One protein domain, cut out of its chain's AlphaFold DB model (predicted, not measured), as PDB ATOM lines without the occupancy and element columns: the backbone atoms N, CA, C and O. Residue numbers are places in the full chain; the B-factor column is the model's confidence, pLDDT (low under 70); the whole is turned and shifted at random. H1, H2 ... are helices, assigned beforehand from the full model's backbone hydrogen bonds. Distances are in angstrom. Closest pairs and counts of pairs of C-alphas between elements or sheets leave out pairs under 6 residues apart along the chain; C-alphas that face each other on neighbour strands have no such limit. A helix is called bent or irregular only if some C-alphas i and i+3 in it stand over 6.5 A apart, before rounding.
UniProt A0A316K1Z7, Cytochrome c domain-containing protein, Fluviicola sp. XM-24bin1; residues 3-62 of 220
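AT A GLANCE: This is residues 3 to 62 of the 220 residues of the protein "Cytochrome c domain-containing protein" of Fluviicola sp. XM-24bin1 (UniProt A0A316K1Z7). H2 runs like a crossbar past one end of H1 and H4 and makes a corner with H3, about perpendicular to these three helices; H1 crosses H4 steeply. The 60 printed residues, with four named helices, H1 to H4, and no named strand, are all helix in class. The whole is compact, with radius of gyration of the C-alphas 11.7 A, and only just flat, 33 by 27 by 15 A.

IN THESE COORDINATES: H1, residues 3 to 11, begins at C-alpha 3 (-30.278, -19.232, -45.623) and is only just irregular: C-alphas 6 and 9 are 6.9 A apart. H2 is residues 20 to 28 and H3 33 to 41. H4, residues 48 to 61, spans 20.2 A, ending at C-alpha 61 (-25.345, -7.021, -41.409).

HOW THE PARTS SIT: H1 touches H4, residues 51 to 56 alone, at a steep tilt of 64 degrees, opposite ways; the closest C-alphas, Arg 3 and Gly 52, are 5.1 A apart. H2 only just touches H1, with 3 pairs of C-alphas within 8 A, closest Ile 10 and Leu 20, 6.8 A. H2 and H3 touch only at the corner, only just, with 3 pairs. H3 and H4 are near each other. Every O i to N i+4 pair is within hydrogen-bond range in H2, H3 and H4; H1 has 2 of 5, and 4 of 6 O i to N i+3 pairs.

THE WHOLE: The C-alphas farthest apart, Leu 14 and Gly 42, are 34.5 A apart. The printed part has no cut, no link is long, and no printed residue is under 70 in pLDDT.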
ATOM      1  N   ARG A   3     -29.715 -18.403 -46.699       91.38
ATOM      2  CA  ARG A   3     -30.278 -19.232 -45.623       91.38
ATOM      3  C   ARG A   3     -29.913 -20.714 -45.699       91.38
ATOM      4  O   ARG A   3     -29.496 -21.289 -44.703       91.38
ATOM      5  N   GLU A   4     -30.075 -21.331 -46.868       89.00
ATOM      6  CA  GLU A   4     -29.769 -22.756 -47.067       89.00
ATOM      7  C   GLU A   4     -28.273 -23.025 -46.886       89.00
ATOM      8  O   GLU A   4     -27.888 -24.021 -46.283       89.00
ATOM      9  N   GLN A   5     -27.421 -22.112 -47.363       90.81
ATOM     10  CA  GLN A   5     -25.979 -22.231 -47.174       90.81
ATOM     11  C   GLN A   5     -25.577 -22.011 -45.709       90.81
ATOM     12  O   GLN A   5     -24.681 -22.698 -45.243       90.81
ATOM     13  N   ALA A   6     -26.258 -21.124 -44.977       93.56
ATOM     14  CA  ALA A   6     -25.954 -20.805 -43.581       93.56
ATOM     15  C   ALA A   6     -26.058 -22.014 -42.644       93.56
ATOM     16  O   ALA A   6     -25.317 -22.114 -41.668       93.56
ATOM     17  N   VAL A   7     -26.999 -22.918 -42.930       95.38
ATOM     18  CA  VAL A   7     -27.254 -24.110 -42.111       95.38
ATOM     19  C   VAL A   7     -26.480 -25.339 -42.587       95.38
ATOM     20  O   VAL A   7     -26.277 -26.256 -41.801       95.38
ATOM     21  N   GLY A   8     -26.003 -25.353 -43.836       95.12
ATOM     22  CA  GLY A   8     -25.237 -26.467 -44.408       95.12
ATOM     23  C   GLY A   8     -24.011 -26.895 -43.581       95.12
ATOM     24  O   GLY A   8     -23.883 -28.088 -43.303       95.12
ATOM     25  N   PRO A   9     -23.147 -25.963 -43.122       97.31
ATOM     26  CA  PRO A   9     -21.999 -26.258 -42.259       97.31
ATOM     27  C   PRO A   9     -22.326 -27.057 -40.999       97.31
ATOM     28  O   PRO A   9     -21.502 -27.854 -40.552       97.31
ATOM     29  N   ILE A  10     -23.527 -26.860 -40.435       97.38
ATOM     30  CA  ILE A  10     -23.974 -27.553 -39.222       97.38
ATOM     31  C   ILE A  10     -24.001 -29.062 -39.470       97.38
ATOM     32  O   ILE A  10     -23.521 -29.822 -38.637       97.38
ATOM     33  N   GLU A  11     -24.520 -29.480 -40.624       96.56
ATOM     34  CA  GLU A  11     -24.716 -30.893 -40.962       96.56
ATOM     35  C   GLU A  11     -23.547 -31.518 -41.724       96.56
ATOM     36  O   GLU A  11     -23.475 -32.741 -41.857       96.56
ATOM     37  N   ASN A  12     -22.606 -30.709 -42.214       97.00
ATOM     38  CA  ASN A  12     -21.453 -31.222 -42.939       97.00
ATOM     39  C   ASN A  12     -20.490 -31.957 -41.977       97.00
ATOM     40  O   ASN A  12     -19.956 -31.332 -41.053       97.00
ATOM     41  N   PRO A  13     -20.199 -33.255 -42.203       97.44
ATOM     42  CA  PRO A  13     -19.318 -34.037 -41.337       97.44
ATOM     43  C   PRO A  13     -17.853 -33.576 -41.336       97.44
ATOM     44  O   PRO A  13     -17.102 -33.949 -40.437       97.44
ATOM     45  N   LEU A  14     -17.433 -32.785 -42.328       96.88
ATOM     46  CA  LEU A  14     -16.094 -32.187 -42.391       96.88
ATOM     47  C   LEU A  14     -16.012 -30.811 -41.715       96.88
ATOM     48  O   LEU A  14     -14.915 -30.273 -41.580       96.88
ATOM     49  N   GLU A  15     -17.149 -30.237 -41.318       97.06
ATOM     50  CA  GLU A  15     -17.228 -28.917 -40.695       97.06
ATOM     51  C   GLU A  15     -17.677 -29.048 -39.234       97.06
ATOM     52  O   GLU A  15     -16.862 -29.372 -38.371       97.06
ATOM     53  N   MET A  16     -18.956 -28.804 -38.929       97.94
ATOM     54  CA  MET A  16     -19.454 -28.853 -37.549       97.94
ATOM     55  C   MET A  16     -19.914 -30.251 -37.121       97.94
ATOM     56  O   MET A  16     -19.969 -30.510 -35.920       97.94
ATOM     57  N   ASN A  17     -20.218 -31.141 -38.075       97.81
ATOM     58  CA  ASN A  17     -20.604 -32.538 -37.843       97.81
ATOM     59  C   ASN A  17     -21.694 -32.714 -36.765       97.81
ATOM     60  O   ASN A  17     -21.543 -33.470 -35.803       97.81
ATOM     61  N   GLU A  18     -22.795 -31.985 -36.916       97.81
ATOM     62  CA  GLU A  18     -23.942 -31.979 -36.012       97.81
ATOM     63  C   GLU A  18     -25.247 -32.213 -36.800       97.81
ATOM     64  O   GLU A  18     -25.248 -32.279 -38.021       97.81
ATOM     65  N   THR A  19     -26.385 -32.373 -36.128       97.81
ATOM     66  CA  THR A  19     -27.707 -32.411 -36.778       97.81
ATOM     67  C   THR A  19     -28.527 -31.184 -36.408       97.81
ATOM     68  O   THR A  19     -28.526 -30.746 -35.252       97.81
ATOM     69  N   LEU A  20     -29.298 -30.645 -37.358       97.12
ATOM     70  CA  LEU A  20     -30.151 -29.485 -37.075       97.12
ATOM     71  C   LEU A  20     -31.171 -29.757 -35.962       97.12
ATOM     72  O   LEU A  20     -31.440 -28.876 -35.147       97.12
ATOM     73  N   SER A  21     -31.704 -30.977 -35.874       97.88
ATOM     74  CA  SER A  21     -32.642 -31.373 -34.814       97.88
ATOM     75  C   SER A  21     -32.005 -31.340 -33.419       97.88
ATOM     76  O   SER A  21     -32.641 -30.908 -32.450       97.88
ATOM     77  N   ASN A  22     -30.739 -31.742 -33.303       98.44
ATOM     78  CA  ASN A  22     -30.009 -31.675 -32.044       98.44
ATOM     79  C   ASN A  22     -29.602 -30.237 -31.699       98.44
ATOM     80  O   ASN A  22     -29.694 -29.853 -30.536       98.44
ATOM     81  N   VAL A  23     -29.235 -29.404 -32.684       98.12
ATOM     82  CA  VAL A  23     -29.020 -27.961 -32.452       98.12
ATOM     83  C   VAL A  23     -30.288 -27.309 -31.912       98.12
ATOM     84  O   VAL A  23     -30.223 -26.632 -30.890       98.12
ATOM     85  N   VAL A  24     -31.446 -27.558 -32.531       98.38
ATOM     86  CA  VAL A  24     -32.737 -27.067 -32.023       98.38
ATOM     87  C   VAL A  24     -32.943 -27.516 -30.577       98.38
ATOM     88  O   VAL A  24     -33.226 -26.688 -29.718       98.38
ATOM     89  N   SER A  25     -32.712 -28.795 -30.275       98.50
ATOM     90  CA  SER A  25     -32.850 -29.323 -28.912       98.50
ATOM     91  C   SER A  25     -31.906 -28.637 -27.914       98.50
ATOM     92  O   SER A  25     -32.318 -28.319 -26.800       98.50
ATOM     93  N   LYS A  26     -30.651 -28.371 -28.292       98.31
ATOM     94  CA  LYS A  26     -29.669 -27.672 -27.446       98.31
ATOM     95  C   LYS A  26     -30.078 -26.228 -27.171       98.31
ATOM     96  O   LYS A  26     -30.028 -25.795 -26.023       98.31
ATOM     97  N   LEU A  27     -30.493 -25.500 -28.206       98.12
ATOM     98  CA  LEU A  27     -30.893 -24.099 -28.078       98.12
ATOM     99  C   LEU A  27     -32.187 -23.969 -27.264       98.12
ATOM    100  O   LEU A  27     -32.241 -23.140 -26.354       98.12
ATOM    101  N   SER A  28     -33.184 -24.826 -27.514       98.06
ATOM    102  CA  SER A  28     -34.463 -24.815 -26.789       98.06
ATOM    103  C   SER A  28     -34.312 -25.136 -25.302       98.06
ATOM    104  O   SER A  28     -35.076 -24.627 -24.492       98.06
ATOM    105  N   ASN A  29     -33.327 -25.960 -24.931       98.00
ATOM    106  CA  ASN A  29     -33.040 -26.305 -23.532       98.00
ATOM    107  C   ASN A  29     -32.041 -25.348 -22.856       98.00
ATOM    108  O   ASN A  29     -31.644 -25.581 -21.713       98.00
ATOM    109  N   SER A  30     -31.591 -24.300 -23.549       97.69
ATOM    110  CA  SER A  30     -30.719 -23.285 -22.957       97.69
ATOM    111  C   SER A  30     -31.533 -22.244 -22.184       97.69
ATOM    112  O   SER A  30     -32.672 -21.950 -22.532       97.69
ATOM    113  N   ASN A  31     -30.929 -21.627 -21.168       96.44
ATOM    114  CA  ASN A  31     -31.588 -20.564 -20.397       96.44
ATOM    115  C   ASN A  31     -31.663 -19.220 -21.147       96.44
ATOM    116  O   ASN A  31     -32.322 -18.299 -20.679       96.44
ATOM    117  N   GLU A  32     -30.951 -19.084 -22.268       97.12
ATOM    118  CA  GLU A  32     -30.741 -17.806 -22.955       97.12
ATOM    119  C   GLU A  32     -31.537 -17.709 -24.261       97.12
ATOM    120  O   GLU A  32     -32.257 -16.734 -24.486       97.12
ATOM    121  N   TYR A  33     -31.442 -18.723 -25.129       98.12
ATOM    122  CA  TYR A  33     -31.973 -18.622 -26.486       98.12
ATOM    123  C   TYR A  33     -33.501 -18.531 -26.588       98.12
ATOM    124  O   TYR A  33     -33.938 -17.751 -27.431       98.12
ATOM    125  N   PRO A  34     -34.335 -19.213 -25.774       98.25
ATOM    126  CA  PRO A  34     -35.790 -19.061 -25.871       98.25
ATOM    127  C   PRO A  34     -36.235 -17.595 -25.769       98.25
ATOM    128  O   PRO A  34     -36.975 -17.109 -26.624       98.25
ATOM    129  N   ALA A  35     -35.682 -16.843 -24.809       98.19
ATOM    130  CA  ALA A  35     -35.975 -15.421 -24.643       98.19
ATOM    131  C   ALA A  35     -35.475 -14.569 -25.827       98.19
ATOM    132  O   ALA A  35     -36.172 -13.650 -26.264       98.19
ATOM    133  N   LEU A  36     -34.297 -14.876 -26.387       98.19
ATOM    134  CA  LEU A  36     -33.773 -14.184 -27.573       98.19
ATOM    135  C   LEU A  36     -34.616 -14.457 -28.828       98.19
ATOM    136  O   LEU A  36     -34.876 -13.539 -29.606       98.19
ATOM    137  N   PHE A  37     -35.082 -15.694 -29.017       98.38
ATOM    138  CA  PHE A  37     -35.979 -16.046 -30.119       98.38
ATOM    139  C   PHE A  37     -37.355 -15.397 -29.943       98.38
ATOM    140  O   PHE A  37     -37.887 -14.863 -30.917       98.38
ATOM    141  N   ALA A  38     -37.878 -15.319 -28.717       98.19
ATOM    142  CA  ALA A  38     -39.091 -14.556 -28.439       98.19
ATOM    143  C   ALA A  38     -38.933 -13.070 -28.773       98.19
ATOM    144  O   ALA A  38     -39.815 -12.486 -29.400       98.19
ATOM    145  N   ALA A  39     -37.796 -12.463 -28.428       98.12
ATOM    146  CA  ALA A  39     -37.520 -11.069 -28.762       98.12
ATOM    147  C   ALA A  39     -37.408 -10.827 -30.281       98.12
ATOM    148  O   ALA A  39     -37.872  -9.799 -30.770       98.12
ATOM    149  N   ALA A  40     -36.813 -11.760 -31.030       97.56
ATOM    150  CA  ALA A  40     -36.599 -11.618 -32.472       97.56
ATOM    151  C   ALA A  40     -37.822 -12.004 -33.328       97.56
ATOM    152  O   ALA A  40     -38.061 -11.395 -34.370       97.56
ATOM    153  N   PHE A  41     -38.588 -13.013 -32.906       97.50
ATOM    154  CA  PHE A  41     -39.657 -13.634 -33.702       97.50
ATOM    155  C   PHE A  41     -41.048 -13.558 -33.053       97.50
ATOM    156  O   PHE A  41     -42.023 -13.994 -33.663       97.50
ATOM    157  N   GLY A  42     -41.157 -13.019 -31.835       97.69
ATOM    158  CA  GLY A  42     -42.408 -12.935 -31.072       97.69
ATOM    159  C   GLY A  42     -42.828 -14.242 -30.389       97.69
ATOM    160  O   GLY A  42     -43.946 -14.324 -29.888       97.69
ATOM    161  N   ASP A  43     -41.972 -15.266 -30.397       95.88
ATOM    162  CA  ASP A  43     -42.260 -16.611 -29.891       95.88
ATOM    163  C   ASP A  43     -40.955 -17.356 -29.534       95.88
ATOM    164  O   ASP A  43     -39.978 -17.301 -30.281       95.88
ATOM    165  N   GLU A  44     -40.950 -18.052 -28.392       97.06
ATOM    166  CA  GLU A  44     -39.808 -18.808 -27.852       97.06
ATOM    167  C   GLU A  44     -39.471 -20.071 -28.660       97.06
ATOM    168  O   GLU A  44     -38.372 -20.610 -28.529       97.06
ATOM    169  N   ASN A  45     -40.394 -20.566 -29.492       96.94
ATOM    170  CA  ASN A  45     -40.193 -21.798 -30.250       96.94
ATOM    171  C   ASN A  45     -38.988 -21.694 -31.206       96.94
ATOM    172  O   ASN A  45     -38.947 -20.852 -32.107       96.94
ATOM    173  N   ILE A  46     -38.011 -22.584 -31.062       98.31
ATOM    174  CA  ILE A  46     -36.820 -22.609 -31.917       98.31
ATOM    175  C   ILE A  46     -37.002 -23.681 -32.990       98.31
ATOM    176  O   ILE A  46     -37.343 -24.826 -32.703       98.31
ATOM    177  N   SER A  47     -36.758 -23.315 -34.247       97.12
ATOM    178  CA  SER A  47     -36.807 -24.223 -35.394       97.12
ATOM    179  C   SER A  47     -35.586 -24.029 -36.288       97.12
ATOM    180  O   SER A  47     -34.940 -22.981 -36.247       97.12
ATOM    181  N   SER A  48     -35.280 -25.017 -37.132       95.88
ATOM    182  CA  SER A  48     -34.202 -24.908 -38.123       95.88
ATOM    183  C   SER A  48     -34.394 -23.720 -39.073       95.88
ATOM    184  O   SER A  48     -33.420 -23.050 -39.405       95.88
ATOM    185  N   ASP A  49     -35.637 -23.397 -39.449       95.56
ATOM    186  CA  ASP A  49     -35.935 -22.216 -40.269       95.56
ATOM    187  C   ASP A  49     -35.657 -20.907 -39.517       95.56
ATOM    188  O   ASP A  49     -35.007 -20.023 -40.071       95.56
ATOM    189  N   ARG A  50     -36.047 -20.791 -38.236       97.00
ATOM    190  CA  ARG A  50     -35.735 -19.594 -37.429       97.00
ATOM    191  C   ARG A  50     -34.232 -19.444 -37.175       97.00
ATOM    192  O   ARG A  50     -33.731 -18.324 -37.189       97.00
ATOM    193  N   ILE A  51     -33.501 -20.550 -37.011       97.38
ATOM    194  CA  ILE A  51     -32.028 -20.543 -36.950       97.38
ATOM    195  C   ILE A  51     -31.450 -20.027 -38.274       97.38
ATOM    196  O   ILE A  51     -30.638 -19.103 -38.270       97.38
ATOM    197  N   GLY A  52     -31.904 -20.572 -39.406       96.94
ATOM    198  CA  GLY A  52     -31.477 -20.124 -40.731       96.94
ATOM    199  C   GLY A  52     -31.774 -18.641 -40.975       96.94
ATOM    200  O   GLY A  52     -30.912 -17.921 -41.471       96.94
ATOM    201  N   LEU A  53     -32.960 -18.166 -40.581       96.56
ATOM    202  CA  LEU A  53     -33.354 -16.755 -40.630       96.56
ATOM    203  C   LEU A  53     -32.439 -15.870 -39.780       96.56
ATOM    204  O   LEU A  53     -32.024 -14.808 -40.244       96.56
ATOM    205  N   ALA A  54     -32.123 -16.283 -38.551       96.56
ATOM    206  CA  ALA A  54     -31.247 -15.523 -37.666       96.56
ATOM    207  C   ALA A  54     -29.825 -15.405 -38.244       96.56
ATOM    208  O   ALA A  54     -29.275 -14.304 -38.298       96.56
ATOM    209  N   LEU A  55     -29.260 -16.511 -38.743       97.12
ATOM    210  CA  LEU A  55     -27.940 -16.530 -39.385       97.12
ATOM    211  C   LEU A  55     -27.911 -15.692 -40.670       97.12
ATOM    212  O   LEU A  55     -26.980 -14.917 -40.879       97.12
ATOM    213  N   GLU A  56     -28.941 -15.810 -41.512       96.38
ATOM    214  CA  GLU A  56     -29.103 -14.998 -42.722       96.38
ATOM    215  C   GLU A  56     -29.121 -13.503 -42.385       96.38
ATOM    216  O   GLU A  56     -28.350 -12.740 -42.964       96.38
ATOM    217  N   ASN A  57     -29.935 -13.088 -41.408       95.75
ATOM    218  CA  ASN A  57     -30.007 -11.687 -40.994       95.75
ATOM    219  C   ASN A  57     -28.676 -11.189 -40.429       95.75
ATOM    220  O   ASN A  57     -28.234 -10.111 -40.815       95.75
ATOM    221  N   PHE A  58     -28.003 -11.976 -39.582       96.50
ATOM    222  CA  PHE A  58     -26.680 -11.620 -39.073       96.50
ATOM    223  C   PHE A  58     -25.675 -11.409 -40.213       96.50
ATOM    224  O   PHE A  58     -25.035 -10.361 -40.272       96.50
ATOM    225  N   MET A  59     -25.584 -12.339 -41.168       95.25
ATOM    226  CA  MET A  59     -24.667 -12.214 -42.305       95.25
ATOM    227  C   MET A  59     -24.995 -11.019 -43.208       95.25
ATOM    228  O   MET A  59     -24.076 -10.379 -43.714       95.25
ATOM    229  N   LEU A  60     -26.275 -10.664 -43.367       93.88
ATOM    230  CA  LEU A  60     -26.685  -9.459 -44.099       93.88
ATOM    231  C   LEU A  60     -26.245  -8.155 -43.411       93.88
ATOM    232  O   LEU A  60     -26.159  -7.127 -44.080       93.88
ATOM    233  N   THR A  61     -25.927  -8.182 -42.109       94.50
ATOM    234  CA  THR A  61     -25.345  -7.021 -41.409       94.50
ATOM    235  C   THR A  61     -23.843  -6.856 -41.637       94.50
ATOM    236  O   THR A  61     -23.307  -5.773 -41.392       94.50
ATOM    237  N   ILE A  62     -23.148  -7.890 -42.128       91.31
ATOM    238  CA  ILE A  62     -21.701  -7.861 -42.361       91.31
ATOM    239  C   ILE A  62     -21.428  -7.145 -43.689       91.31
ATOM    240  O   ILE A  62     -21.190  -7.754 -44.732       91.31
TER     241      ILE A  62